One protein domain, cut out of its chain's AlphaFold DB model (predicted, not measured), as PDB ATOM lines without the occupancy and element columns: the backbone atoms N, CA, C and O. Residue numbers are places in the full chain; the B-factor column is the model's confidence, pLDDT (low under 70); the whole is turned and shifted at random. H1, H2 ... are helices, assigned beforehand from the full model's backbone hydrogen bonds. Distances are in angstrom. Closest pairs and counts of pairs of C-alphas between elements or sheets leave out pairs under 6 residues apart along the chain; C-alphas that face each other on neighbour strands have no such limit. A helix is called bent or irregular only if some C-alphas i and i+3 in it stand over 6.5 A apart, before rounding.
ATOM      1  N   GLU A  31     -23.204 -10.441  41.792       66.44
ATOM      2  CA  GLU A  31     -22.316  -9.408  42.339       66.44
ATOM      3  C   GLU A  31     -21.003  -9.319  41.553       66.44
ATOM      4  O   GLU A  31     -20.609  -8.224  41.157       66.44
ATOM      5  N   HIS A  32     -20.377 -10.456  41.227       71.00
ATOM      6  CA  HIS A  32     -19.157 -10.485  40.408       71.00
ATOM      7  C   HIS A  32     -19.393  -9.887  39.018       71.00
ATOM      8  O   HIS A  32     -18.658  -9.001  38.598       71.00
ATOM      9  N   ARG A  33     -20.480 -10.279  38.338       69.81
ATOM     10  CA  ARG A  33     -20.832  -9.712  37.024       69.81
ATOM     11  C   ARG A  33     -21.071  -8.203  37.078       69.81
ATOM     12  O   ARG A  33     -20.768  -7.501  36.119       69.81
ATOM     13  N   GLN A  34     -21.621  -7.700  38.182       71.81
ATOM     14  CA  GLN A  34     -21.850  -6.270  38.365       71.81
ATOM     15  C   GLN A  34     -20.538  -5.507  38.590       71.81
ATOM     16  O   GLN A  34     -20.365  -4.430  38.026       71.81
ATOM     17  N   ILE A  35     -19.602  -6.081  39.351       74.75
ATOM     18  CA  ILE A  35     -18.247  -5.535  39.517       74.75
ATOM     19  C   ILE A  35     -17.519  -5.495  38.166       74.75
ATOM     20  O   ILE A  35     -16.955  -4.462  37.808       74.75
ATOM     21  N   ASP A  36     -17.594  -6.570  37.379       76.50
ATOM     22  CA  ASP A  36     -16.964  -6.650  36.056       76.50
ATOM     23  C   ASP A  36     -17.531  -5.606  35.081       76.50
ATOM     24  O   ASP A  36     -16.776  -4.946  34.360       76.50
ATOM     25  N   ALA A  37     -18.852  -5.401  35.088       76.31
ATOM     26  CA  ALA A  37     -19.505  -4.378  34.275       76.31
ATOM     27  C   ALA A  37     -19.084  -2.955  34.683       76.31
ATOM     28  O   ALA A  37     -18.797  -2.128  33.817       76.31
ATOM     29  N   CYS A  38     -18.988  -2.669  35.987       77.69
ATOM     30  CA  CYS A  38     -18.486  -1.382  36.477       77.69
ATOM     31  C   CYS A  38     -17.026  -1.155  36.064       77.69
ATOM     32  O   CYS A  38     -16.706  -0.104  35.514       77.69
ATOM     33  N   ASN A  39     -16.151  -2.146  36.250       79.50
ATOM     34  CA  ASN A  39     -14.747  -2.053  35.845       79.50
ATOM     35  C   ASN A  39     -14.603  -1.818  34.334       79.50
ATOM     36  O   ASN A  39     -13.784  -1.005  33.902       79.50
ATOM     37  N   SER A  40     -15.432  -2.485  33.531       83.00
ATOM     38  CA  SER A  40     -15.435  -2.336  32.074       83.00
ATOM     39  C   SER A  40     -15.902  -0.942  31.643       83.00
ATOM     40  O   SER A  40     -15.241  -0.311  30.821       83.00
ATOM     41  N   LEU A  41     -16.963  -0.404  32.259       84.94
ATOM     42  CA  LEU A  41     -17.398   0.981  32.051       84.94
ATOM     43  C   LEU A  41     -16.276   1.974  32.367       84.94
ATOM     44  O   LEU A  41     -15.943   2.829  31.547       84.94
ATOM     45  N   LEU A  42     -15.684   1.851  33.553       82.88
ATOM     46  CA  LEU A  42     -14.623   2.734  34.023       82.88
ATOM     47  C   LEU A  42     -13.404   2.709  33.094       82.88
ATOM     48  O   LEU A  42     -12.860   3.763  32.763       82.88
ATOM     49  N   ARG A  43     -13.025   1.524  32.604       84.94
ATOM     50  CA  ARG A  43     -11.978   1.360  31.591       84.94
ATOM     51  C   ARG A  43     -12.346   2.048  30.275       84.94
ATOM     52  O   ARG A  43     -11.506   2.742  29.707       84.94
ATOM     53  N   THR A  44     -13.576   1.896  29.794       87.12
ATOM     54  CA  THR A  44     -14.035   2.538  28.552       87.12
ATOM     55  C   THR A  44     -14.023   4.064  28.660       87.12
ATOM     56  O   THR A  44     -13.564   4.735  27.735       87.12
ATOM     57  N   LEU A  45     -14.447   4.627  29.797       88.88
ATOM     58  CA  LEU A  45     -14.380   6.073  30.054       88.88
ATOM     59  C   LEU A  45     -12.935   6.579  30.140       88.88
ATOM     60  O   LEU A  45     -12.616   7.634  29.594       88.88
ATOM     61  N   LEU A  46     -12.041   5.803  30.757       85.56
ATOM     62  CA  LEU A  46     -10.615   6.121  30.807       85.56
ATOM     63  C   LEU A  46      -9.993   6.166  29.403       85.56
ATOM     64  O   LEU A  46      -9.275   7.108  29.067       85.56
ATOM     65  N   ILE A  47     -10.290   5.170  28.562       87.12
ATOM     66  CA  ILE A  47      -9.824   5.130  27.168       87.12
ATOM     67  C   ILE A  47     -10.354   6.345  26.396       87.12
ATOM     68  O   ILE A  47      -9.599   6.965  25.647       87.12
ATOM     69  N   LEU A  48     -11.622   6.721  26.603       90.25
ATOM     70  CA  LEU A  48     -12.220   7.911  25.993       90.25
ATOM     71  C   LEU A  48     -11.449   9.186  26.343       90.25
ATOM     72  O   LEU A  48     -11.109   9.944  25.437       90.25
ATOM     73  N   ASP A  49     -11.139   9.405  27.621       87.62
ATOM     74  CA  ASP A  49     -10.401  10.593  28.067       87.62
ATOM     75  C   ASP A  49      -9.004  10.665  27.440       87.62
ATOM     76  O   ASP A  49      -8.614  11.674  26.848       87.62
ATOM     77  N   ILE A  50      -8.261   9.554  27.471       85.06
ATOM     78  CA  ILE A  50      -6.906   9.520  26.914       85.06
ATOM     79  C   ILE A  50      -6.938   9.728  25.393       85.06
ATOM     80  O   ILE A  50      -6.104  10.463  24.867       85.06
ATOM     81  N   VAL A  51      -7.911   9.159  24.671       88.31
ATOM     82  CA  VAL A  51      -8.065   9.408  23.227       88.31
ATOM     83  C   VAL A  51      -8.458  10.864  22.945       88.31
ATOM     84  O   VAL A  51      -7.979  11.445  21.968       88.31
ATOM     85  N   ILE A  52      -9.275  11.499  23.788       87.69
ATOM     86  CA  ILE A  52      -9.562  12.937  23.677       87.69
ATOM     87  C   ILE A  52      -8.274  13.745  23.865       87.69
ATOM     88  O   ILE A  52      -7.964  14.590  23.022       87.69
ATOM     89  N   LEU A  53      -7.487  13.462  24.905       85.44
ATOM     90  CA  LEU A  53      -6.186  14.098  25.125       85.44
ATOM     91  C   LEU A  53      -5.248  13.881  23.928       85.44
ATOM     92  O   LEU A  53      -4.658  14.843  23.438       85.44
ATOM     93  N   ASP A  54      -5.179  12.665  23.388       85.19
ATOM     94  CA  ASP A  54      -4.405  12.319  22.191       85.19
ATOM     95  C   ASP A  54      -4.827  13.150  20.968       85.19
ATOM     96  O   ASP A  54      -3.985  13.649  20.227       85.19
ATOM     97  N   LYS A  55      -6.120  13.419  20.771       84.38
ATOM     98  CA  LYS A  55      -6.575  14.271  19.655       84.38
ATOM     99  C   LYS A  55      -6.355  15.764  19.896       84.38
ATOM    100  O   LYS A  55      -6.235  16.537  18.937       84.38
ATOM    101  N   LEU A  56      -6.333  16.193  21.154       81.50
ATOM    102  CA  LEU A  56      -6.228  17.603  21.522       81.50
ATOM    103  C   LEU A  56      -4.789  18.071  21.765       81.50
ATOM    104  O   LEU A  56      -4.537  19.265  21.603       81.50
ATOM    105  N   HIS A  57      -3.843  17.186  22.102       77.44
ATOM    106  CA  HIS A  57      -2.507  17.583  22.578       77.44
ATOM    107  C   HIS A  57      -1.718  18.449  21.578       77.44
ATOM    108  O   HIS A  57      -0.946  19.314  21.985       77.44
ATOM    109  N   ARG A  58      -1.959  18.292  20.268       69.31
ATOM    110  CA  ARG A  58      -1.309  19.091  19.207       69.31
ATOM    111  C   ARG A  58      -1.933  20.473  18.988       69.31
ATOM    112  O   ARG A  58      -1.495  21.227  18.120       69.31
ATOM    113  N   ARG A  59      -2.995  20.819  19.715       69.31
ATOM    114  CA  ARG A  59      -3.730  22.076  19.527       69.31
ATOM    115  C   ARG A  59      -3.301  23.073  20.592       69.31
ATOM    116  O   ARG A  59      -3.920  23.179  21.645       69.31
ATOM    117  N   SER A  60      -2.255  23.842  20.285       54.12
ATOM    118  CA  SER A  60      -1.623  24.819  21.192       54.12
ATOM    119  C   SER A  60      -2.599  25.795  21.862       54.12
ATOM    120  O   SER A  60      -2.375  26.216  22.993       54.12
ATOM    121  N   ASN A  61      -3.708  26.130  21.195       57.06
ATOM    122  CA  ASN A  61      -4.720  27.057  21.712       57.06
ATOM    123  C   ASN A  61      -5.612  26.447  22.809       57.06
ATOM    124  O   ASN A  61      -6.452  27.144  23.366       57.06
ATOM    125  N   LEU A  62      -5.451  25.154  23.104       62.81
ATOM    126  CA  LEU A  62      -6.264  24.396  24.054       62.81
ATOM    127  C   LEU A  62      -5.481  23.994  25.303       62.81
ATOM    128  O   LEU A  62      -5.919  23.110  26.028       62.81
ATOM    129  N   SER A  63      -4.347  24.636  25.583       65.44
ATOM    130  CA  SER A  63      -3.488  24.315  26.730       65.44
ATOM    131  C   SER A  63      -4.241  24.292  28.066       65.44
ATOM    132  O   SER A  63      -4.083  23.351  28.834       65.44
ATOM    133  N   LEU A  64      -5.126  25.263  28.322       66.38
ATOM    134  CA  LEU A  64      -5.957  25.280  29.535       66.38
ATOM    135  C   LEU A  64      -6.991  24.148  29.568       66.38
ATOM    136  O   LEU A  64      -7.226  23.574  30.628       66.38
ATOM    137  N   LEU A  65      -7.584  23.801  28.421       71.94
ATOM    138  CA  LEU A  65      -8.507  22.670  28.317       71.94
ATOM    139  C   LEU A  65      -7.770  21.345  28.541       71.94
ATOM    140  O   LEU A  65      -8.258  20.497  29.273       71.94
ATOM    141  N   LEU A  66      -6.573  21.193  27.976       71.88
ATOM    142  CA  LEU A  66      -5.709  20.030  28.179       71.88
ATOM    143  C   LEU A  66      -5.299  19.880  29.645       71.88
ATOM    144  O   LEU A  66      -5.360  18.776  30.172       71.88
ATOM    145  N   ILE A  67      -4.941  20.979  30.319       72.81
ATOM    146  CA  ILE A  67      -4.664  20.972  31.761       72.81
ATOM    147  C   ILE A  67      -5.919  20.567  32.538       72.81
ATOM    148  O   ILE A  67      -5.841  19.715  33.416       72.81
ATOM    149  N   HIS A  68      -7.080  21.139  32.207       76.12
ATOM    150  CA  HIS A  68      -8.335  20.808  32.878       76.12
ATOM    151  C   HIS A  68      -8.689  19.323  32.741       76.12
ATOM    152  O   HIS A  68      -8.961  18.672  33.750       76.12
ATOM    153  N   LEU A  69      -8.639  18.792  31.517       76.62
ATOM    154  CA  LEU A  69      -8.898  17.384  31.227       76.62
ATOM    155  C   LEU A  69      -7.874  16.488  31.905       76.62
ATOM    156  O   LEU A  69      -8.243  15.495  32.517       76.62
ATOM    157  N   ARG A  70      -6.600  16.890  31.920       77.88
ATOM    158  CA  ARG A  70      -5.576  16.143  32.639       77.88
ATOM    159  C   ARG A  70      -5.851  16.082  34.138       77.88
ATOM    160  O   ARG A  70      -5.789  15.010  34.723       77.88
ATOM    161  N   CYS A  71      -6.198  17.204  34.761       77.69
ATOM    162  CA  CYS A  71      -6.557  17.213  36.175       77.69
ATOM    163  C   CYS A  71      -7.846  16.425  36.455       77.69
ATOM    164  O   CYS A  71      -8.001  15.890  37.550       77.69
ATOM    165  N   ALA A  72      -8.794  16.387  35.513       77.06
ATOM    166  CA  ALA A  72      -9.999  15.569  35.628       77.06
ATOM    167  C   ALA A  72      -9.668  14.073  35.569       77.06
ATOM    168  O   ALA A  72     -10.124  13.332  36.437       77.06
ATOM    169  N   LEU A  73      -8.807  13.670  34.634       77.56
ATOM    170  CA  LEU A  73      -8.254  12.325  34.534       77.56
ATOM    171  C   LEU A  73      -7.535  11.909  35.823       77.56
ATOM    172  O   LEU A  73      -7.777  10.822  36.340       77.56
ATOM    173  N   ASP A  74      -6.688  12.784  36.372       74.19
ATOM    174  CA  ASP A  74      -5.957  12.497  37.612       74.19
ATOM    175  C   ASP A  74      -6.934  12.268  38.783       74.19
ATOM    176  O   ASP A  74      -6.827  11.269  39.487       74.19
ATOM    177  N   ARG A  75      -7.953  13.130  38.942       76.94
ATOM    178  CA  ARG A  75      -9.000  12.942  39.967       76.94
ATOM    179  C   ARG A  75      -9.805  11.664  39.759       76.94
ATOM    180  O   ARG A  75     -10.160  11.010  40.736       76.94
ATOM    181  N   PHE A  76     -10.108  11.323  38.510       76.50
ATOM    182  CA  PHE A  76     -10.830  10.105  38.154       76.50
ATOM    183  C   PHE A  76     -10.042   8.852  38.564       76.50
ATOM    184  O   PHE A  76     -10.614   7.942  39.161       76.50
ATOM    185  N   ILE A  77      -8.731   8.829  38.299       73.75
ATOM    186  CA  ILE A  77      -7.831   7.733  38.690       73.75
ATOM    187  C   ILE A  77      -7.711   7.642  40.214       73.75
ATOM    188  O   ILE A  77      -7.882   6.558  40.768       73.75
ATOM    189  N   ASP A  78      -7.455   8.766  40.887       76.44
ATOM    190  CA  ASP A  78      -7.287   8.798  42.344       76.44
ATOM    191  C   ASP A  78      -8.584   8.335  43.048       76.44
ATOM    192  O   ASP A  78      -8.550   7.471  43.921       76.44
ATOM    193  N   THR A  79      -9.753   8.790  42.580       74.25
ATOM    194  CA  THR A  79     -11.061   8.372  43.125       74.25
ATOM    195  C   THR A  79     -11.318   6.873  42.940       74.25
ATOM    196  O   THR A  79     -11.923   6.245  43.808       74.25
ATOM    197  N   GLN A  80     -10.869   6.272  41.831       73.88
ATOM    198  CA  GLN A  80     -10.959   4.820  41.647       73.88
ATOM    199  C   GLN A  80     -10.042   4.050  42.594       73.88
ATOM    200  O   GLN A  80     -10.469   3.048  43.165       73.88
ATOM    201  N   ALA A  81      -8.803   4.512  42.765       75.00
ATOM    202  CA  ALA A  81      -7.837   3.878  43.659       75.00
ATOM    203  C   ALA A  81      -8.320   3.879  45.121       75.00
ATOM    204  O   ALA A  81      -8.112   2.899  45.835       75.00
ATOM    205  N   ASP A  82      -9.035   4.930  45.526       77.12
ATOM    206  CA  ASP A  82      -9.599   5.082  46.871       77.12
ATOM    207  C   ASP A  82     -10.921   4.311  47.088       77.12
ATOM    208  O   ASP A  82     -11.525   4.394  48.160       77.12
ATOM    209  N   GLY A  83     -11.390   3.547  46.094       72.56
ATOM    210  CA  GLY A  83     -12.633   2.774  46.186       72.56
ATOM    211  C   GLY A  83     -13.902   3.626  46.079       72.56
ATOM    212  O   GLY A  83     -14.930   3.281  46.666       72.56
ATOM    213  N   GLY A  84     -13.836   4.750  45.360       72.31
ATOM    214  CA  GLY A  84     -14.974   5.635  45.133       72.31
ATOM    215  C   GLY A  84     -16.153   4.946  44.441       72.31
ATOM    216  O   GLY A  84     -15.993   4.035  43.627       72.31
ATOM    217  N   ASP A  85     -17.364   5.409  44.754       80.44
ATOM    218  CA  ASP A  85     -18.588   4.903  44.135       80.44
ATOM    219  C   ASP A  85     -18.578   5.163  42.617       80.44
ATOM    220  O   ASP A  85     -18.347   6.286  42.158       80.44
ATOM    221  N   THR A  86     -18.867   4.125  41.823       73.06
ATOM    222  CA  THR A  86     -18.894   4.188  40.350       73.06
ATOM    223  C   THR A  86     -19.822   5.294  39.854       73.06
ATOM    224  O   THR A  86     -19.509   5.985  38.887       73.06
ATOM    225  N   ALA A  87     -20.946   5.503  40.539       75.94
ATOM    226  CA  ALA A  87     -21.890   6.567  40.225       75.94
ATOM    227  C   ALA A  87     -21.271   7.969  40.310       75.94
ATOM    228  O   ALA A  87     -21.472   8.804  39.426       75.94
ATOM    229  N   GLU A  88     -20.508   8.216  41.371       77.75
ATOM    230  CA  GLU A  88     -19.832   9.487  41.594       77.75
ATOM    231  C   GLU A  88     -18.716   9.694  40.566       77.75
ATOM    232  O   GLU A  88     -18.598  10.777  39.992       77.75
ATOM    233  N   ILE A  89     -17.970   8.634  40.250       75.69
ATOM    234  CA  ILE A  89     -16.924   8.654  39.222       75.69
ATOM    235  C   ILE A  89     -17.508   9.014  37.844       75.69
ATOM    236  O   ILE A  89     -16.999   9.908  37.164       75.69
ATOM    237  N   VAL A  90     -18.616   8.381  37.446       80.44
ATOM    238  CA  VAL A  90     -19.316   8.691  36.186       80.44
ATOM    239  C   VAL A  90     -19.840  10.129  36.193       80.44
ATOM    240  O   VAL A  90     -19.685  10.852  35.211       80.44
ATOM    241  N   ARG A  91     -20.410  10.601  37.306       81.62
ATOM    242  CA  ARG A  91     -20.901  11.982  37.424       81.62
ATOM    243  C   ARG A  91     -19.777  13.006  37.231       81.62
ATOM    244  O   ARG A  91     -19.964  13.991  36.512       81.62
ATOM    245  N   GLN A  92     -18.618  12.782  37.850       78.69
ATOM    246  CA  GLN A  92     -17.444  13.646  37.701       78.69
ATOM    247  C   GLN A  92     -16.907  13.642  36.266       78.69
ATOM    248  O   GLN A  92     -16.585  14.708  35.727       78.69
ATOM    249  N   PHE A  93     -16.862  12.468  35.633       83.12
ATOM    250  CA  PHE A  93     -16.485  12.328  34.229       83.12
ATOM    251  C   PHE A  93     -17.417  13.141  33.321       83.12
ATOM    252  O   PHE A  93     -16.961  14.012  32.577       83.12
ATOM    253  N   ASN A  94     -18.731  12.943  33.454       84.12
ATOM    254  CA  ASN A  94     -19.745  13.633  32.653       84.12
ATOM    255  C   ASN A  94     -19.646  15.156  32.805       84.12
ATOM    256  O   ASN A  94     -19.735  15.889  31.820       84.12
ATOM    257  N   SER A  95     -19.423  15.633  34.034       82.94
ATOM    258  CA  SER A  95     -19.244  17.059  34.314       82.94
ATOM    259  C   SER A  95     -17.984  17.644  33.675       82.94
ATOM    260  O   SER A  95     -17.987  18.818  33.325       82.94
ATOM    261  N   SER A  96     -16.907  16.866  33.561       79.44
ATOM    262  CA  SER A  96     -15.649  17.329  32.958       79.44
ATOM    263  C   SER A  96     -15.725  17.310  31.426       79.44
ATOM    264  O   SER A  96     -15.145  18.160  30.752       79.44
ATOM    265  N   MET A  97     -16.491  16.367  30.872       83.62
ATOM    266  CA  MET A  97     -16.638  16.171  29.430       83.62
ATOM    267  C   MET A  97     -17.728  17.023  28.778       83.62
ATOM    268  O   MET A  97     -17.712  17.173  27.556       83.62
ATOM    269  N   SER A  98     -18.646  17.617  29.548       83.44
ATOM    270  CA  SER A  98     -19.730  18.446  29.000       83.44
ATOM    271  C   SER A  98     -19.195  19.574  28.114       83.44
ATOM    272  O   SER A  98     -19.573  19.669  26.950       83.44
ATOM    273  N   LEU A  99     -18.220  20.347  28.602       79.44
ATOM    274  CA  LEU A  99     -17.619  21.457  27.858       79.44
ATOM    275  C   LEU A  99     -16.914  20.995  26.571       79.44
ATOM    276  O   LEU A  99     -16.954  21.683  25.544       79.44
ATOM    277  N   VAL A 100     -16.261  19.828  26.620       84.44
ATOM    278  CA  VAL A 100     -15.580  19.226  25.466       84.44
ATOM    279  C   VAL A 100     -16.597  18.852  24.397       84.44
ATOM    280  O   VAL A 100     -16.427  19.205  23.228       84.44
ATOM    281  N   PHE A 101     -17.666  18.162  24.790       86.38
ATOM    282  CA  PHE A 101     -18.647  17.637  23.851       86.38
ATOM    283  C   PHE A 101     -19.644  18.684  23.343       86.38
ATOM    284  O   PHE A 101     -20.019  18.626  22.169       86.38
ATOM    285  N   GLU A 102     -19.959  19.715  24.132       84.12
ATOM    286  CA  GLU A 102     -20.659  20.925  23.665       84.12
ATOM    287  C   GLU A 102     -19.935  21.577  22.478       84.12
ATOM    288  O   GLU A 102     -20.559  22.096  21.552       84.12
ATOM    289  N   ASN A 103     -18.602  21.482  22.459       80.69
ATOM    290  CA  ASN A 103     -17.744  22.050  21.425       80.69
ATOM    291  C   ASN A 103     -17.099  20.978  20.529       80.69
ATOM    292  O   ASN A 103     -16.121  21.258  19.828       80.69
ATOM    293  N   ALA A 104     -17.662  19.761  20.482       82.19
ATOM    294  CA  ALA A 104     -17.071  18.618  19.781       82.19
ATOM    295  C   ALA A 104     -16.711  18.931  18.320       82.19
ATOM    296  O   ALA A 104     -15.641  18.554  17.845       82.19
ATOM    297  N   ARG A 105     -17.563  19.680  17.606       80.62
ATOM    298  CA  ARG A 105     -17.310  20.075  16.208       80.62
ATOM    299  C   ARG A 105     -16.080  20.968  16.066       80.62
ATOM    300  O   ARG A 105     -15.277  20.761  15.161       80.62
ATOM    301  N   PHE A 106     -15.919  21.941  16.961       77.69
ATOM    302  CA  PHE A 106     -14.756  22.830  16.969       77.69
ATOM    303  C   PHE A 106     -13.469  22.043  17.269       77.69
ATOM    304  O   PHE A 106     -12.429  22.242  16.634       77.69
ATOM    305  N   PHE A 107     -13.563  21.066  18.168       79.19
ATOM    306  CA  PHE A 107     -12.457  20.191  18.544       79.19
ATOM    307  C   PHE A 107     -12.213  19.003  17.599       79.19
ATOM    308  O   PHE A 107     -11.216  18.305  17.754       79.19
ATOM    309  N   ASN A 108     -13.031  18.806  16.560       81.25
ATOM    310  CA  ASN A 108     -13.007  17.608  15.707       81.25
ATOM    311  C   ASN A 108     -13.157  16.286  16.498       81.25
ATOM    312  O   ASN A 108     -12.468  15.303  16.233       81.25
ATOM    313  N   LEU A 109     -14.041  16.286  17.495       86.69
ATOM    314  CA  LEU A 109     -14.363  15.150  18.365       86.69
ATOM    315  C   LEU A 109     -15.780  14.609  18.109       86.69
ATOM    316  O   LEU A 109     -16.311  13.889  18.945       86.69
ATOM    317  N   THR A 110     -16.417  14.963  16.987       86.94
ATOM    318  CA  THR A 110     -17.814  14.591  16.686       86.94
ATOM    319  C   THR A 110     -18.051  13.082  16.777       86.94
ATOM    320  O   THR A 110     -18.992  12.661  17.434       86.94
ATOM    321  N   GLU A 111     -17.160  12.271  16.204       89.50
ATOM    322  CA  GLU A 111     -17.258  10.804  16.242       89.50
ATOM    323  C   GLU A 111     -17.146  10.254  17.677       89.50
ATOM    324  O   GLU A 111     -17.941   9.417  18.091       89.50
ATOM    325  N   LEU A 112     -16.225  10.790  18.489       90.69
ATOM    326  CA  LEU A 112     -16.092  10.418  19.905       90.69
ATOM    327  C   LEU A 112     -17.326  10.816  20.720       90.69
ATOM    328  O   LEU A 112     -17.760  10.060  21.586       90.69
ATOM    329  N   HIS A 113     -17.916  11.975  20.420       90.44
ATOM    330  CA  HIS A 113     -19.157  12.425  21.044       90.44
ATOM    331  C   HIS A 113     -20.330  11.496  20.695       90.44
ATOM    332  O   HIS A 113     -21.129  11.156  21.563       90.44
ATOM    333  N   GLU A 114     -20.427  11.044  19.445       89.88
ATOM    334  CA  GLU A 114     -21.447  10.085  19.014       89.88
ATOM    335  C   GLU A 114     -21.285   8.726  19.703       89.88
ATOM    336  O   GLU A 114     -22.273   8.167  20.185       89.88
ATOM    337  N   ILE A 115     -20.051   8.218  19.809       90.81
ATOM    338  CA  ILE A 115     -19.756   6.971  20.529       90.81
ATOM    339  C   ILE A 115     -20.145   7.103  22.009       90.81
ATOM    340  O   ILE A 115     -20.818   6.226  22.547       90.81
ATOM    341  N   TYR A 116     -19.784   8.217  22.647       90.88
ATOM    342  CA  TYR A 116     -20.120   8.484  24.044       90.88
ATOM    343  C   TYR A 116     -21.633   8.623  24.281       90.88
ATOM    344  O   TYR A 116     -22.167   8.050  25.228       90.88
ATOM    345  N   ASN A 117     -22.363   9.305  23.395       88.94
ATOM    346  CA  ASN A 117     -23.821   9.394  23.491       88.94
ATOM    347  C   ASN A 117     -24.498   8.031  23.316       88.94
ATOM    348  O   ASN A 117     -25.480   7.749  23.999       88.94
ATOM    349  N   ALA A 118     -23.984   7.179  22.425       88.62
ATOM    350  CA  ALA A 118     -24.474   5.812  22.288       88.62
ATOM    351  C   ALA A 118     -24.234   4.996  23.572       88.62
ATOM    352  O   ALA A 118     -25.146   4.309  24.023       88.62
ATOM    353  N   LEU A 119     -23.072   5.153  24.216       88.50
ATOM    354  CA  LEU A 119     -22.776   4.525  25.506       88.50
ATOM    355  C   LEU A 119     -23.762   4.975  26.594       88.50
ATOM    356  O   LEU A 119     -24.324   4.143  27.300       88.50
ATOM    357  N   LEU A 120     -24.019   6.284  26.711       84.44
ATOM    358  CA  LEU A 120     -24.982   6.813  27.683       84.44
ATOM    359  C   LEU A 120     -26.398   6.272  27.458       84.44
ATOM    360  O   LEU A 120     -27.086   5.949  28.425       84.44
ATOM    361  N   LYS A 121     -26.828   6.144  26.198       83.56
ATOM    362  CA  LYS A 121     -28.128   5.545  25.858       83.56
ATOM    363  C   LYS A 121     -28.216   4.088  26.301       83.56
ATOM    364  O   LYS A 121     -29.222   3.697  26.879       83.56
ATOM    365  N   GLU A 122     -27.171   3.296  26.083       82.50
ATOM    366  CA  GLU A 122     -27.154   1.896  26.525       82.50
ATOM    367  C   GLU A 122     -27.111   1.756  28.054       82.50
ATOM    368  O   GLU A 122     -27.716   0.839  28.610       82.50
ATOM    369  N   LEU A 123     -26.460   2.691  28.751       76.12
ATOM    370  CA  LEU A 123     -26.417   2.717  30.215       76.12
ATOM    371  C   LEU A 123     -27.751   3.141  30.843       76.12
ATOM    372  O   LEU A 123     -28.122   2.624  31.896       76.12
ATOM    373  N   HIS A 124     -28.449   4.111  30.248       71.56
ATOM    374  CA  HIS A 124     -29.647   4.721  30.838       71.56
ATOM    375  C   HIS A 124     -30.964   4.167  30.258       71.56
ATOM    376  O   HIS A 124     -32.032   4.417  30.827       71.56
ATOM    377  N   GLY A 125     -30.890   3.383  29.176       59.38
ATOM    378  CA  GLY A 125     -32.025   3.031  28.323       59.38
ATOM    379  C   GLY A 125     -32.431   4.200  27.418       59.38
ATOM    380  O   GLY A 125     -32.095   5.354  27.698       59.38
ATOM    381  N   ASP A 126     -33.168   3.923  26.335       42.00
ATOM    382  CA  ASP A 126     -33.819   4.976  25.547       42.00
ATOM    383  C   ASP A 126     -34.764   5.754  26.470       42.00
ATOM    384  O   ASP A 126     -35.844   5.290  26.843       42.00
ATOM    385  N   SER A 153     -16.812  -3.342  22.693       88.56
ATOM    386  CA  SER A 153     -17.216  -2.719  21.427       88.56
ATOM    387  C   SER A 153     -17.054  -1.195  21.461       88.56
ATOM    388  O   SER A 153     -16.469  -0.609  20.543       88.56
ATOM    389  N   PHE A 154     -17.480  -0.536  22.545       89.69
ATOM    390  CA  PHE A 154     -17.267   0.908  22.717       89.69
ATOM    391  C   PHE A 154     -15.783   1.268  22.791       89.69
ATOM    392  O   PHE A 154     -15.352   2.177  22.080       89.69
ATOM    393  N   ALA A 155     -14.995   0.548  23.590       87.00
ATOM    394  CA  ALA A 155     -13.558   0.775  23.709       87.00
ATOM    395  C   ALA A 155     -12.848   0.653  22.350       87.00
ATOM    396  O   ALA A 155     -12.082   1.539  21.974       87.00
ATOM    397  N   ASN A 156     -13.170  -0.376  21.561       88.50
ATOM    398  CA  ASN A 156     -12.603  -0.573  20.223       88.50
ATOM    399  C   ASN A 156     -12.976   0.562  19.258       88.50
ATOM    400  O   ASN A 156     -12.123   1.058  18.517       88.50
ATOM    401  N   ARG A 157     -14.233   1.022  19.286       90.19
ATOM    402  CA  ARG A 157     -14.681   2.174  18.485       90.19
ATOM    403  C   ARG A 157     -13.959   3.460  18.886       90.19
ATOM    404  O   ARG A 157     -13.558   4.217  18.010       90.19
ATOM    405  N   ILE A 158     -13.746   3.686  20.184       91.38
ATOM    406  CA  ILE A 158     -12.978   4.833  20.694       91.38
ATOM    407  C   ILE A 158     -11.521   4.758  20.218       91.38
ATOM    408  O   ILE A 158     -10.987   5.750  19.723       91.38
ATOM    409  N   LEU A 159     -10.878   3.588  20.311       88.44
ATOM    410  CA  LEU A 159      -9.496   3.387  19.856       88.44
ATOM    411  C   LEU A 159      -9.331   3.625  18.352       88.44
ATOM    412  O   LEU A 159      -8.318   4.181  17.930       88.44
ATOM    413  N   CYS A 160     -10.344   3.296  17.544       89.50
ATOM    414  CA  CYS A 160     -10.345   3.611  16.112       89.50
ATOM    415  C   CYS A 160     -10.262   5.120  15.827       89.50
ATOM    416  O   CYS A 160      -9.804   5.514  14.756       89.50
ATOM    417  N   CYS A 161     -10.659   5.968  16.780       88.50
ATOM    418  CA  CYS A 161     -10.552   7.418  16.666       88.50
ATOM    419  C   CYS A 161      -9.181   7.980  17.095       88.50
ATOM    420  O   CYS A 161      -9.000   9.198  16.969       88.50
ATOM    421  N   SER A 162      -8.258   7.157  17.618       86.50
ATOM    422  CA  SER A 162      -6.929   7.580  18.093       86.50
ATOM    423  C   SER A 162      -5.983   7.921  16.943       86.50
ATOM    424  O   SER A 162      -5.932   7.240  15.918       86.50
ATOM    425  N   GLU A 163      -5.140   8.933  17.159       87.19
ATOM    426  CA  GLU A 163      -4.037   9.277  16.251       87.19
ATOM    427  C   GLU A 163      -2.984   8.162  16.181       87.19
ATOM    428  O   GLU A 163      -2.298   8.012  15.172       87.19
ATOM    429  N   SER A 164      -2.915   7.314  17.211       87.56
ATOM    430  CA  SER A 164      -2.014   6.162  17.239       87.56
ATOM    431  C   SER A 164      -2.293   5.164  16.123       87.56
ATOM    432  O   SER A 164      -1.363   4.506  15.680       87.56
ATOM    433  N   LEU A 165      -3.538   5.042  15.650       87.81
ATOM    434  CA  LEU A 165      -3.869   4.155  14.533       87.81
ATOM    435  C   LEU A 165      -3.328   4.688  13.206       87.81
ATOM    436  O   LEU A 165      -2.822   3.918  12.391       87.81
ATOM    437  N   ALA A 166      -3.405   6.003  12.997       87.88
ATOM    438  CA  ALA A 166      -2.789   6.637  11.839       87.88
ATOM    439  C   ALA A 166      -1.261   6.485  11.883       87.88
ATOM    440  O   ALA A 166      -0.660   6.123  10.873       87.88
ATOM    441  N   ASP A 167      -0.654   6.675  13.056       89.81
ATOM    442  CA  ASP A 167       0.794   6.542  13.233       89.81
ATOM    443  C   ASP A 167       1.260   5.092  13.090       89.81
ATOM    444  O   ASP A 167       2.233   4.831  12.392       89.81
ATOM    445  N   TYR A 168       0.523   4.131  13.646       90.94
ATOM    446  CA  TYR A 168       0.807   2.705  13.483       90.94
ATOM    447  C   TYR A 168       0.895   2.309  12.006       90.94
ATOM    448  O   TYR A 168       1.815   1.604  11.598       90.94
ATOM    449  N   LYS A 169      -0.032   2.810  11.181       90.31
ATOM    450  CA  LYS A 169      -0.012   2.592   9.729       90.31
ATOM    451  C   LYS A 169       1.120   3.356   9.043       90.31
ATOM    452  O   LYS A 169       1.739   2.821   8.132       90.31
ATOM    453  N   HIS A 170       1.391   4.592   9.465       91.25
ATOM    454  CA  HIS A 170       2.459   5.419   8.899       91.25
ATOM    455  C   HIS A 170       3.846   4.798   9.104       91.25
ATOM    456  O   HIS A 170       4.663   4.808   8.187       91.25
ATOM    457  N   PHE A 171       4.085   4.229  10.286       91.69
ATOM    458  CA  PHE A 171       5.355   3.615  10.664       91.69
ATOM    459  C   PHE A 171       5.426   2.109  10.377       91.69
ATOM    460  O   PHE A 171       6.349   1.450  10.852       91.69
ATOM    461  N   ASP A 172       4.485   1.553   9.604       91.25
ATOM    462  CA  ASP A 172       4.476   0.130   9.228       91.25
ATOM    463  C   ASP A 172       4.600  -0.793  10.460       91.25
ATOM    464  O   ASP A 172       5.465  -1.665  10.535       91.25
ATOM    465  N   ALA A 173       3.782  -0.515  11.483       89.44
ATOM    466  CA  ALA A 173       3.759  -1.187  12.787       89.44
ATOM    467  C   ALA A 173       5.047  -1.085  13.635       89.44
ATOM    468  O   ALA A 173       5.114  -1.648  14.729       89.44
ATOM    469  N   LYS A 174       6.076  -0.356  13.188       91.06
ATOM    470  CA  LYS A 174       7.350  -0.235  13.911       91.06
ATOM    471  C   LYS A 174       7.324   0.935  14.876       91.06
ATOM    472  O   LYS A 174       6.993   2.057  14.511       91.06
ATOM    473  N   PHE A 175       7.735   0.677  16.113       91.75
ATOM    474  CA  PHE A 175       7.892   1.725  17.112       91.75
ATOM    475  C   PHE A 175       9.334   2.242  17.139       91.75
ATOM    476  O   PHE A 175      10.241   1.529  17.569       91.75
ATOM    477  N   ASP A 176       9.519   3.495  16.729       92.62
ATOM    478  CA  ASP A 176      10.746   4.270  16.912       92.62
ATOM    479  C   ASP A 176      10.374   5.589  17.597       92.62
ATOM    480  O   ASP A 176       9.677   6.427  17.025       92.62
ATOM    481  N   GLU A 177      10.807   5.753  18.847       90.31
ATOM    482  CA  GLU A 177      10.455   6.913  19.667       90.31
ATOM    483  C   GLU A 177      10.932   8.227  19.040       90.31
ATOM    484  O   GLU A 177      10.176   9.195  19.027       90.31
ATOM    485  N   ALA A 178      12.143   8.267  18.477       91.00
ATOM    486  CA  ALA A 178      12.686   9.488  17.890       91.00
ATOM    487  C   ALA A 178      11.906   9.874  16.629       91.00
ATOM    488  O   ALA A 178      11.457  11.013  16.505       91.00
ATOM    489  N   ALA A 179      11.660   8.905  15.742       90.94
ATOM    490  CA  ALA A 179      10.895   9.138  14.520       90.94
ATOM    491  C   ALA A 179       9.444   9.561  14.812       90.94
ATOM    492  O   ALA A 179       8.904  10.438  14.135       90.94
ATOM    493  N   ILE A 180       8.821   8.972  15.838       88.75
ATOM    494  CA  ILE A 180       7.486   9.367  16.299       88.75
ATOM    495  C   ILE A 180       7.521  10.801  16.823       88.75
ATOM    496  O   ILE A 180       6.729  11.620  16.368       88.75
ATOM    497  N   MET A 181       8.448  11.147  17.719       88.19
ATOM    498  CA  MET A 181       8.532  12.500  18.282       88.19
ATOM    499  C   MET A 181       8.805  13.573  17.216       88.19
ATOM    500  O   MET A 181       8.206  14.651  17.265       88.19
ATOM    501  N   ASP A 182       9.639  13.277  16.218       88.81
ATOM    502  CA  ASP A 182       9.885  14.175  15.087       88.81
ATOM    503  C   ASP A 182       8.626  14.355  14.226       88.81
ATOM    504  O   ASP A 182       8.252  15.478  13.876       88.81
ATOM    505  N   HIS A 183       7.912  13.265  13.932       89.38
ATOM    506  CA  HIS A 183       6.648  13.309  13.195       89.38
ATOM    507  C   HIS A 183       5.568  14.111  13.938       89.38
ATOM    508  O   HIS A 183       4.833  14.900  13.338       89.38
ATOM    509  N   GLU A 184       5.497  13.960  15.259       84.62
ATOM    510  CA  GLU A 184       4.605  14.702  16.151       84.62
ATOM    511  C   GLU A 184       4.904  16.205  16.132       84.62
ATOM    512  O   GLU A 184       3.992  17.034  16.009       84.62
ATOM    513  N   LEU A 185       6.189  16.566  16.167       84.12
ATOM    514  CA  LEU A 185       6.638  17.950  16.070       84.12
ATOM    515  C   LEU A 185       6.274  18.575  14.713       84.12
ATOM    516  O   LEU A 185       5.815  19.720  14.663       84.12
ATOM    517  N   GLU A 186       6.422  17.839  13.611       85.38
ATOM    518  CA  GLU A 186       6.032  18.310  12.276       85.38
ATOM    519  C   GLU A 186       4.514  18.509  12.137       85.38
ATOM    520  O   GLU A 186       4.054  19.511  11.568       85.38
ATOM    521  N   LYS A 187       3.705  17.620  12.727       82.44
ATOM    522  CA  LYS A 187       2.246  17.805  12.792       82.44
ATOM    523  C   LYS A 187       1.865  19.037  13.604       82.44
ATOM    524  O   LYS A 187       0.981  19.790  13.183       82.44
ATOM    525  N   LEU A 188       2.534  19.276  14.733       77.56
ATOM    526  CA  LEU A 188       2.320  20.464  15.562       77.56
ATOM    527  C   LEU A 188       2.633  21.752  14.786       77.56
ATOM    528  O   LEU A 188       1.808  22.669  14.759       77.56
ATOM    529  N   LYS A 189       3.781  21.807  14.095       76.00
ATOM    530  CA  LYS A 189       4.160  22.944  13.236       76.00
ATOM    531  C   LYS A 189       3.118  23.187  12.146       76.00
ATOM    532  O   LYS A 189       2.657  24.315  11.973       76.00
ATOM    533  N   SER A 190       2.693  22.129  11.457       75.31
ATOM    534  CA  SER A 190       1.675  22.205  10.404       75.31
ATOM    535  C   SER A 190       0.338  22.739  10.932       75.31
ATOM    536  O   SER A 190      -0.296  23.581  10.294       75.31
ATOM    537  N   HIS A 191      -0.075  22.311  12.130       70.00
ATOM    538  CA  HIS A 191      -1.303  22.786  12.766       70.00
ATOM    539  C   HIS A 191      -1.212  24.259  13.184       70.00
ATOM    540  O   HIS A 191      -2.155  25.024  12.960       70.00
ATOM    541  N   TYR A 192      -0.076  24.674  13.750       67.19
ATOM    542  CA  TYR A 192       0.188  26.070  14.096       67.19
ATOM    543  C   TYR A 192       0.141  26.980  12.864       67.19
ATOM    544  O   TYR A 192      -0.488  28.038  12.905       67.19
ATOM    545  N   ILE A 193       0.730  26.552  11.744       66.38
ATOM    546  CA  ILE A 193       0.667  27.287  10.475       66.38
ATOM    547  C   ILE A 193      -0.793  27.375  10.008       66.38
ATOM    548  O   ILE A 193      -1.313  28.470   9.801       66.38
ATOM    549  N   ALA A 194      -1.505  26.251   9.924       66.00
ATOM    550  CA  ALA A 194      -2.891  26.231   9.459       66.00
ATOM    551  C   ALA A 194      -3.831  27.114  10.305       66.00
ATOM    552  O   ALA A 194      -4.703  27.791   9.759       66.00
ATOM    553  N   THR A 195      -3.660  27.139  11.628       62.25
ATOM    554  CA  THR A 195      -4.498  27.934  12.544       62.25
ATOM    555  C   THR A 195      -4.121  29.415  12.561       62.25
ATOM    556  O   THR A 195      -5.017  30.262  12.532       62.25
ATOM    557  N   SER A 196      -2.827  29.739  12.497       58.50
ATOM    558  CA  SER A 196      -2.325  31.112  12.346       58.50
ATOM    559  C   SER A 196      -2.794  31.760  11.034       58.50
ATOM    560  O   SER A 196      -3.126  32.946  11.010       58.50
ATOM    561  N   PHE A 197      -2.891  30.984   9.946       51.12
ATOM    562  CA  PHE A 197      -3.387  31.463   8.648       51.12
ATOM    563  C   PHE A 197      -4.925  31.465   8.531       51.12
ATOM    564  O   PHE A 197      -5.483  32.380   7.922       51.12
ATOM    565  N   LYS A 198      -5.645  30.521   9.159       50.16
ATOM    566  CA  LYS A 198      -7.124  30.501   9.153       50.16
ATOM    567  C   LYS A 198      -7.768  31.667   9.907       50.16
ATOM    568  O   LYS A 198      -8.898  32.022   9.587       50.16
ATOM    569  N   TYR A 199      -7.063  32.331  10.824       45.62
ATOM    570  CA  TYR A 199      -7.567  33.571  11.430       45.62
ATOM    571  C   TYR A 199      -7.688  34.740  10.427       45.62
ATOM    572  O   TYR A 199      -8.402  35.701  10.702       45.62
ATOM    573  N   LYS A 200      -7.055  34.652   9.242       40.50
ATOM    574  CA  LYS A 200      -7.193  35.636   8.149       40.50
ATOM    575  C   LYS A 200      -8.207  35.250   7.063       40.50
ATOM    576  O   LYS A 200      -8.605  36.118   6.293       40.50
ATOM    577  N   CYS A 201      -8.680  34.005   7.025       38.72
ATOM    578  CA  CYS A 201      -9.698  33.551   6.074       38.72
ATOM    579  C   CYS A 201     -10.915  33.016   6.832       38.72
ATOM    580  O   CYS A 201     -10.958  31.867   7.270       38.72
ATOM    581  N   ARG A 202     -11.925  33.878   6.981       43.59
ATOM    582  CA  ARG A 202     -13.243  33.512   7.502       43.59
ATOM    583  C   ARG A 202     -13.838  32.394   6.631       43.59
ATOM    584  O   ARG A 202     -13.929  32.555   5.422       43.59
ATOM    585  N   HIS A 203     -14.299  31.331   7.288       45.91
ATOM    586  CA  HIS A 203     -15.126  30.244   6.751       45.91
ATOM    587  C   HIS A 203     -14.490  29.354   5.677       45.91
ATOM    588  O   HIS A 203     -14.594  29.630   4.492       45.91
ATOM    589  N   GLN A 204     -13.943  28.218   6.116       38.44
ATOM    590  CA  GLN A 204     -14.204  26.877   5.567       38.44
ATOM    591  C   GLN A 204     -13.283  25.896   6.307       38.44
ATOM    592  O   GLN A 204     -12.120  25.690   5.959       38.44
ATOM    593  N   SER A 205     -13.782  25.307   7.393       38.62
ATOM    594  CA  SER A 205     -13.259  24.000   7.787       38.62
ATOM    595  C   SER A 205     -13.948  22.976   6.890       38.62
ATOM    596  O   SER A 205     -15.173  23.049   6.771       38.62
ATOM    597  N   PRO A 206     -13.205  22.060   6.245       39.41
ATOM    598  CA  PRO A 206     -13.824  20.914   5.601       39.41
ATOM    599  C   PRO A 206     -14.704  20.216   6.635       39.41
ATOM    600  O   PRO A 206     -14.295  20.070   7.792       39.41
ATOM    601  N   ALA A 207     -15.919  19.839   6.239       39.06
ATOM    602  CA  ALA A 207     -16.733  18.959   7.060       39.06
ATOM    603  C   ALA A 207     -15.900  17.700   7.358       39.06
ATOM    604  O   ALA A 207     -15.276  17.178   6.428       39.06
ATOM    605  N   PRO A 208     -15.830  17.238   8.618       41.56
ATOM    606  CA  PRO A 208     -15.166  15.981   8.912       41.56
ATOM    607  C   PRO A 208     -15.864  14.901   8.091       41.56
ATOM    608  O   PRO A 208     -17.073  14.700   8.213       41.56
ATOM    609  N   THR A 209     -15.118  14.259   7.198       40.69
ATOM    610  CA  THR A 209     -15.569  13.047   6.527       40.69
ATOM    611  C   THR A 209     -15.896  12.044   7.619       40.69
ATOM    612  O   THR A 209     -15.051  11.771   8.471       40.69
ATOM    613  N   ALA A 210     -17.133  11.543   7.623       41.25
ATOM    614  CA  ALA A 210     -17.538  10.465   8.508       41.25
ATOM    615  C   ALA A 210     -16.562   9.301   8.302       41.25
ATOM    616  O   ALA A 210     -16.555   8.657   7.251       41.25
ATOM    617  N   SER A 211     -15.681   9.093   9.278       48.12
ATOM    618  CA  SER A 211     -14.859   7.900   9.367       48.12
ATOM    619  C   SER A 211     -15.833   6.765   9.655       48.12
ATOM    620  O   SER A 211     -16.304   6.595  10.774       48.12
ATOM    621  N   SER A 212     -16.233   6.021   8.621       50.97
ATOM    622  CA  SER A 212     -16.849   4.728   8.880       50.97
ATOM    623  C   SER A 212     -15.741   3.872   9.476       50.97
ATOM    624  O   SER A 212     -14.715   3.671   8.818       50.97
ATOM    625  N   VAL A 213     -15.923   3.404  10.707       55.62
ATOM    626  CA  VAL A 213     -15.021   2.445  11.344       55.62
ATOM    627  C   VAL A 213     -14.871   1.244  10.402       55.62
ATOM    628  O   VAL A 213     -15.774   0.421  10.273       55.62
ATOM    629  N   CYS A 214     -13.762   1.197   9.658       63.94
ATOM    630  CA  CYS A 214     -13.492   0.122   8.712       63.94
ATOM    631  C   CYS A 214     -13.252  -1.172   9.497       63.94
ATOM    632  O   CYS A 214     -12.569  -1.153  10.521       63.94
ATOM    633  N   ASN A 215     -13.768  -2.300   9.007       70.81
ATOM    634  CA  ASN A 215     -13.583  -3.608   9.643       70.81
ATOM    635  C   ASN A 215     -12.085  -3.956   9.822       70.81
ATOM    636  O   ASN A 215     -11.685  -4.543  10.820       70.81
ATOM    637  N   GLU A 216     -11.234  -3.483   8.907       77.69
ATOM    638  CA  GLU A 216      -9.772  -3.583   9.014       77.69
ATOM    639  C   GLU A 216      -9.207  -2.808  10.215       77.69
ATOM    640  O   GLU A 216      -8.298  -3.283  10.889       77.69
ATOM    641  N   ASN A 217      -9.754  -1.626  10.528       84.81
ATOM    642  CA  ASN A 217      -9.333  -0.856  11.700       84.81
ATOM    643  C   ASN A 217      -9.702  -1.583  12.991       84.81
ATOM    644  O   ASN A 217      -8.893  -1.596  13.911       84.81
ATOM    645  N   LEU A 218     -10.881  -2.211  13.045       83.50
ATOM    646  CA  LEU A 218     -11.315  -2.990  14.208       83.50
ATOM    647  C   LEU A 218     -10.389  -4.180  14.471       83.50
ATOM    648  O   LEU A 218      -9.956  -4.378  15.601       83.50
ATOM    649  N   GLN A 219     -10.028  -4.924  13.424       85.00
ATOM    650  CA  GLN A 219      -9.075  -6.031  13.543       85.00
ATOM    651  C   GLN A 219      -7.695  -5.550  14.000       85.00
ATOM    652  O   GLN A 219      -7.065  -6.184  14.845       85.00
ATOM    653  N   LEU A 220      -7.238  -4.409  13.477       86.38
ATOM    654  CA  LEU A 220      -5.969  -3.813  13.884       86.38
ATOM    655  C   LEU A 220      -5.985  -3.382  15.350       86.38
ATOM    656  O   LEU A 220      -5.057  -3.737  16.070       86.38
ATOM    657  N   VAL A 221      -7.018  -2.671  15.823       87.62
ATOM    658  CA  VAL A 221      -7.050  -2.190  17.218       87.62
ATOM    659  C   VAL A 221      -7.168  -3.314  18.246       87.62
ATOM    660  O   VAL A 221      -6.758  -3.144  19.389       87.62
ATOM    661  N   GLN A 222      -7.682  -4.473  17.833       85.88
ATOM    662  CA  GLN A 222      -7.736  -5.682  18.654       85.88
ATOM    663  C   GLN A 222      -6.416  -6.470  18.655       85.88
ATOM    664  O   GLN A 222      -6.256  -7.393  19.455       85.88
ATOM    665  N   SER A 223      -5.464  -6.135  17.775       89.31
ATOM    666  CA  SER A 223      -4.186  -6.845  17.693       89.31
ATOM    667  C   SER A 223      -3.252  -6.492  18.866       89.31
ATOM    668  O   SER A 223      -3.173  -5.322  19.263       89.31
ATOM    669  N   PRO A 224      -2.496  -7.467  19.412       88.06
ATOM    670  CA  PRO A 224      -1.511  -7.205  20.464       88.06
ATOM    671  C   PRO A 224      -0.442  -6.187  20.048       88.06
ATOM    672  O   PRO A 224      -0.082  -5.324  20.846       88.06
ATOM    673  N   ASP A 225       0.007  -6.247  18.792       90.19
ATOM    674  CA  ASP A 225       1.051  -5.368  18.253       90.19
ATOM    675  C   ASP A 225       0.602  -3.903  18.235       90.19
ATOM    676  O   ASP A 225       1.341  -3.008  18.658       90.19
ATOM    677  N   PHE A 226      -0.642  -3.645  17.813       90.81
ATOM    678  CA  PHE A 226      -1.219  -2.307  17.894       90.81
ATOM    679  C   PHE A 226      -1.322  -1.837  19.341       90.81
ATOM    680  O   PHE A 226      -0.936  -0.707  19.638       90.81
ATOM    681  N   MET A 227      -1.825  -2.682  20.244       87.94
ATOM    682  CA  MET A 227      -1.974  -2.314  21.653       87.94
ATOM    683  C   MET A 227      -0.626  -1.960  22.288       87.94
ATOM    684  O   MET A 227      -0.528  -0.968  23.012       87.94
ATOM    685  N   GLU A 228       0.432  -2.711  21.979       89.31
ATOM    686  CA  GLU A 228       1.785  -2.405  22.437       89.31
ATOM    687  C   GLU A 228       2.300  -1.083  21.849       89.31
ATOM    688  O   GLU A 228       2.787  -0.224  22.593       89.31
ATOM    689  N   PHE A 229       2.167  -0.882  20.535       91.31
ATOM    690  CA  PHE A 229       2.560   0.365  19.875       91.31
ATOM    691  C   PHE A 229       1.831   1.575  20.468       91.31
ATOM    692  O   PHE A 229       2.447   2.591  20.794       91.31
ATOM    693  N   HIS A 230       0.517   1.458  20.635       88.88
ATOM    694  CA  HIS A 230      -0.359   2.494  21.156       88.88
ATOM    695  C   HIS A 230       0.059   2.934  22.564       88.88
ATOM    696  O   HIS A 230       0.232   4.128  22.819       88.88
ATOM    697  N   LEU A 231       0.319   1.970  23.453       87.06
ATOM    698  CA  LEU A 231       0.799   2.242  24.807       87.06
ATOM    699  C   LEU A 231       2.188   2.892  24.809       87.06
ATOM    700  O   LEU A 231       2.410   3.863  25.536       87.06
ATOM    701  N   LYS A 232       3.122   2.403  23.981       89.12
ATOM    702  CA  LYS A 232       4.458   3.007  23.849       89.12
ATOM    703  C   LYS A 232       4.373   4.451  23.350       89.12
ATOM    704  O   LYS A 232       5.038   5.323  23.906       89.12
ATOM    705  N   ARG A 233       3.510   4.726  22.368       88.81
ATOM    706  CA  ARG A 233       3.303   6.072  21.816       88.81
ATOM    707  C   ARG A 233       2.720   7.019  22.854       88.81
ATOM    708  O   ARG A 233       3.270   8.094  23.074       88.81
ATOM    709  N   TRP A 234       1.648   6.627  23.537       86.62
ATOM    710  CA  TRP A 234       1.079   7.465  24.590       86.62
ATOM    711  C   TRP A 234       2.059   7.718  25.738       86.62
ATOM    712  O   TRP A 234       2.046   8.800  26.326       86.62
ATOM    713  N   LYS A 235       2.939   6.759  26.045       84.62
ATOM    714  CA  LYS A 235       4.024   6.955  27.008       84.62
ATOM    715  C   LYS A 235       5.047   7.983  26.512       84.62
ATOM    716  O   LYS A 235       5.384   8.881  27.279       84.62
ATOM    717  N   ALA A 236       5.499   7.887  25.261       84.62
ATOM    718  CA  ALA A 236       6.425   8.852  24.658       84.62
ATOM    719  C   ALA A 236       5.846  10.280  24.658       84.62
ATOM    720  O   ALA A 236       6.531  11.247  24.985       84.62
ATOM    721  N   LEU A 237       4.539  10.401  24.409       79.62
ATOM    722  CA  LEU A 237       3.804  11.668  24.447       79.62
ATOM    723  C   LEU A 237       3.452  12.158  25.862       79.62
ATOM    724  O   LEU A 237       2.814  13.198  26.005       79.62
ATOM    725  N   ASN A 238       3.851  11.431  26.911       76.75
ATOM    726  CA  ASN A 238       3.489  11.704  28.308       76.75
ATOM    727  C   ASN A 238       1.967  11.811  28.547       76.75
ATOM    728  O   ASN A 238       1.516  12.532  29.438       76.75
ATOM    729  N   LEU A 239       1.167  11.085  27.763       75.50
ATOM    730  CA  LEU A 239      -0.289  11.013  27.918       75.50
ATOM    731  C   LEU A 239      -0.688   9.988  28.989       75.50
ATOM    732  O   LEU A 239      -1.681  10.178  29.690       75.50
ATOM    733  N   LEU A 240       0.113   8.937  29.180       67.44
ATOM    734  CA  LEU A 240      -0.086   7.958  30.251       67.44
ATOM    735  C   LEU A 240       0.504   8.453  31.578       67.44
ATOM    736  O   LEU A 240       1.644   8.916  31.626       67.44
ATOM    737  N   ASP A 241      -0.251   8.330  32.675       56.66
ATOM    738  CA  ASP A 241       0.288   8.556  34.021       56.66
ATOM    739  C   ASP A 241       1.346   7.489  34.369       56.66
ATOM    740  O   ASP A 241       1.155   6.292  34.152       56.66
ATOM    741  N   ARG A 242       2.455   7.916  34.983       46.31
ATOM    742  CA  ARG A 242       3.450   7.023  35.596       46.31
ATOM    743  C   ARG A 242       2.876   6.237  36.784       46.31
ATOM    744  O   ARG A 242       3.408   5.176  37.096       46.31
ATOM    745  N   ARG A 243       1.829   6.740  37.450       42.78
ATOM    746  CA  ARG A 243       1.141   6.100  38.587       42.78
ATOM    747  C   ARG A 243       0.316   4.879  38.180       42.78
ATOM    748  O   ARG A 243       0.274   3.936  38.952       42.78
ATOM    749  N   ILE A 244      -0.218   4.835  36.954       39.97
ATOM    750  CA  ILE A 244      -0.954   3.669  36.418       39.97
ATOM    751  C   ILE A 244      -0.047   2.425  36.310       39.97
ATOM    752  O   ILE A 244      -0.523   1.297  36.382       39.97
ATOM    753  N   PHE A 245       1.271   2.618  36.173       34.84
ATOM    754  CA  PHE A 245       2.264   1.539  36.058       34.84
ATOM    755  C   PHE A 245       3.076   1.290  37.332       34.84
ATOM    756  O   PHE A 245       3.962   0.432  37.331       34.84
ATOM    757  N   LYS A 246       2.833   2.038  38.414       26.48
ATOM    758  CA  LYS A 246       3.433   1.705  39.704       26.48
ATOM    759  C   LYS A 246       2.577   0.619  40.336       26.48
ATOM    760  O   LYS A 246       1.477   0.895  40.794       26.48
TER     761      LYS A 246
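AT A GLANCE: This is residues 31 to 126 and 153 to 246 of the 248 residues of an uncharacterized protein of Pichia membranifaciens NRRL Y-2026 (UniProt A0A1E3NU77). Four helices, H1, H2, H3 and H5, form an up-and-down bundle, each running against the one before it, with short H6 packed on H1 and H5. Beyond H6 a looser group of H7, H9 and H10 follows, and long H8 slants across one end of the model, joined to H9 by a long unnamed stretch. The printed part has 190 residues with ten named helices, H1 to H10 in chain order, and no named strand: the class is all helix. It is compact, with a radius of gyration of the C-alphas of 17.2 A and spans of 55 by 38 by 33 A.

HOW THE PARTS SIT: H1, residues 31 to 56, touches H2, residues 60 to 81, with residues 46 to 56 alone; they form a helical hairpin, opposite ways at 17 degrees, a shallow tilt, and the C-alphas of Leu 53 and Leu 66 are closest at 6.7 A. H2 and H3, residues 86 to 102, form another hairpin, with the C-alphas of Phe 76 and Ile 89 closest at 6.4 A. H4, residues 104 to 107, is close but not clearly touching H5, residues 110 to 124: the C-alphas of Ala 104 and Thr 110 are closest at 5.1 A. H6, residues 153 to 160, touches H1, the C-alphas of Thr 44 and Ala 155 being closest at 5.2 A, and H5, with Leu 112 and Ile 158 closest at 6.4 A between C-alphas. H7, residues 163 to 170, touches H10, residues 224 to 236, at a steep tilt of 64 degrees, the C-alphas of Ser 164 and His 230 being closest at 5.6 A. H8, residues 177 to 198, touches H10 with residues 177 to 181 alone; the C-alphas of Glu 177 and Ala 236 are closest at 6.7 A. H9, residues 215 to 221, touches H6 about perpendicular at 84 degrees, the C-alphas of Cys 160 and Asn 217 being closest at 6.4 A. H1 and H8 are apart. Every O i to N i+4 pair is within hydrogen-bond range in H1 and H5 to H10; H2 has 16 of 18, H3 has 11 of 13, and H4 is too short for such a pair.

IN THESE COORDINATES: H1 begins at C-alpha 31, (-22.316, -9.408, 42.339), and is 37.7 A long; H2 is 31.3 A, H3 23.7 A, H5 20.9 A, H8 31.2 A and H10 18.4 A. H2 is irregular, C-alphas 61 and 64 being 8.1 A apart, and H3 only just, C-alphas 96 and 99 being 6.9 A apart. H10 ends at C-alpha 236, (6.425, 8.852, 24.658).

THE WHOLE: The C-alphas of Glu 31 and Lys 200 are the farthest apart, 58.5 A. Residues 127 to 152 are not printed, and C-alphas 126 and 153 are 18.8 A apart across this cut. The link from H8 to H9 is long, with 16 residues, and residues 196 to 204, of which 196 to 198 belong to H8, stand free. Mean pLDDT of the printed part is 76.6; it is under 70 in 41 residues, among them 192 to 214 and 240 to 246.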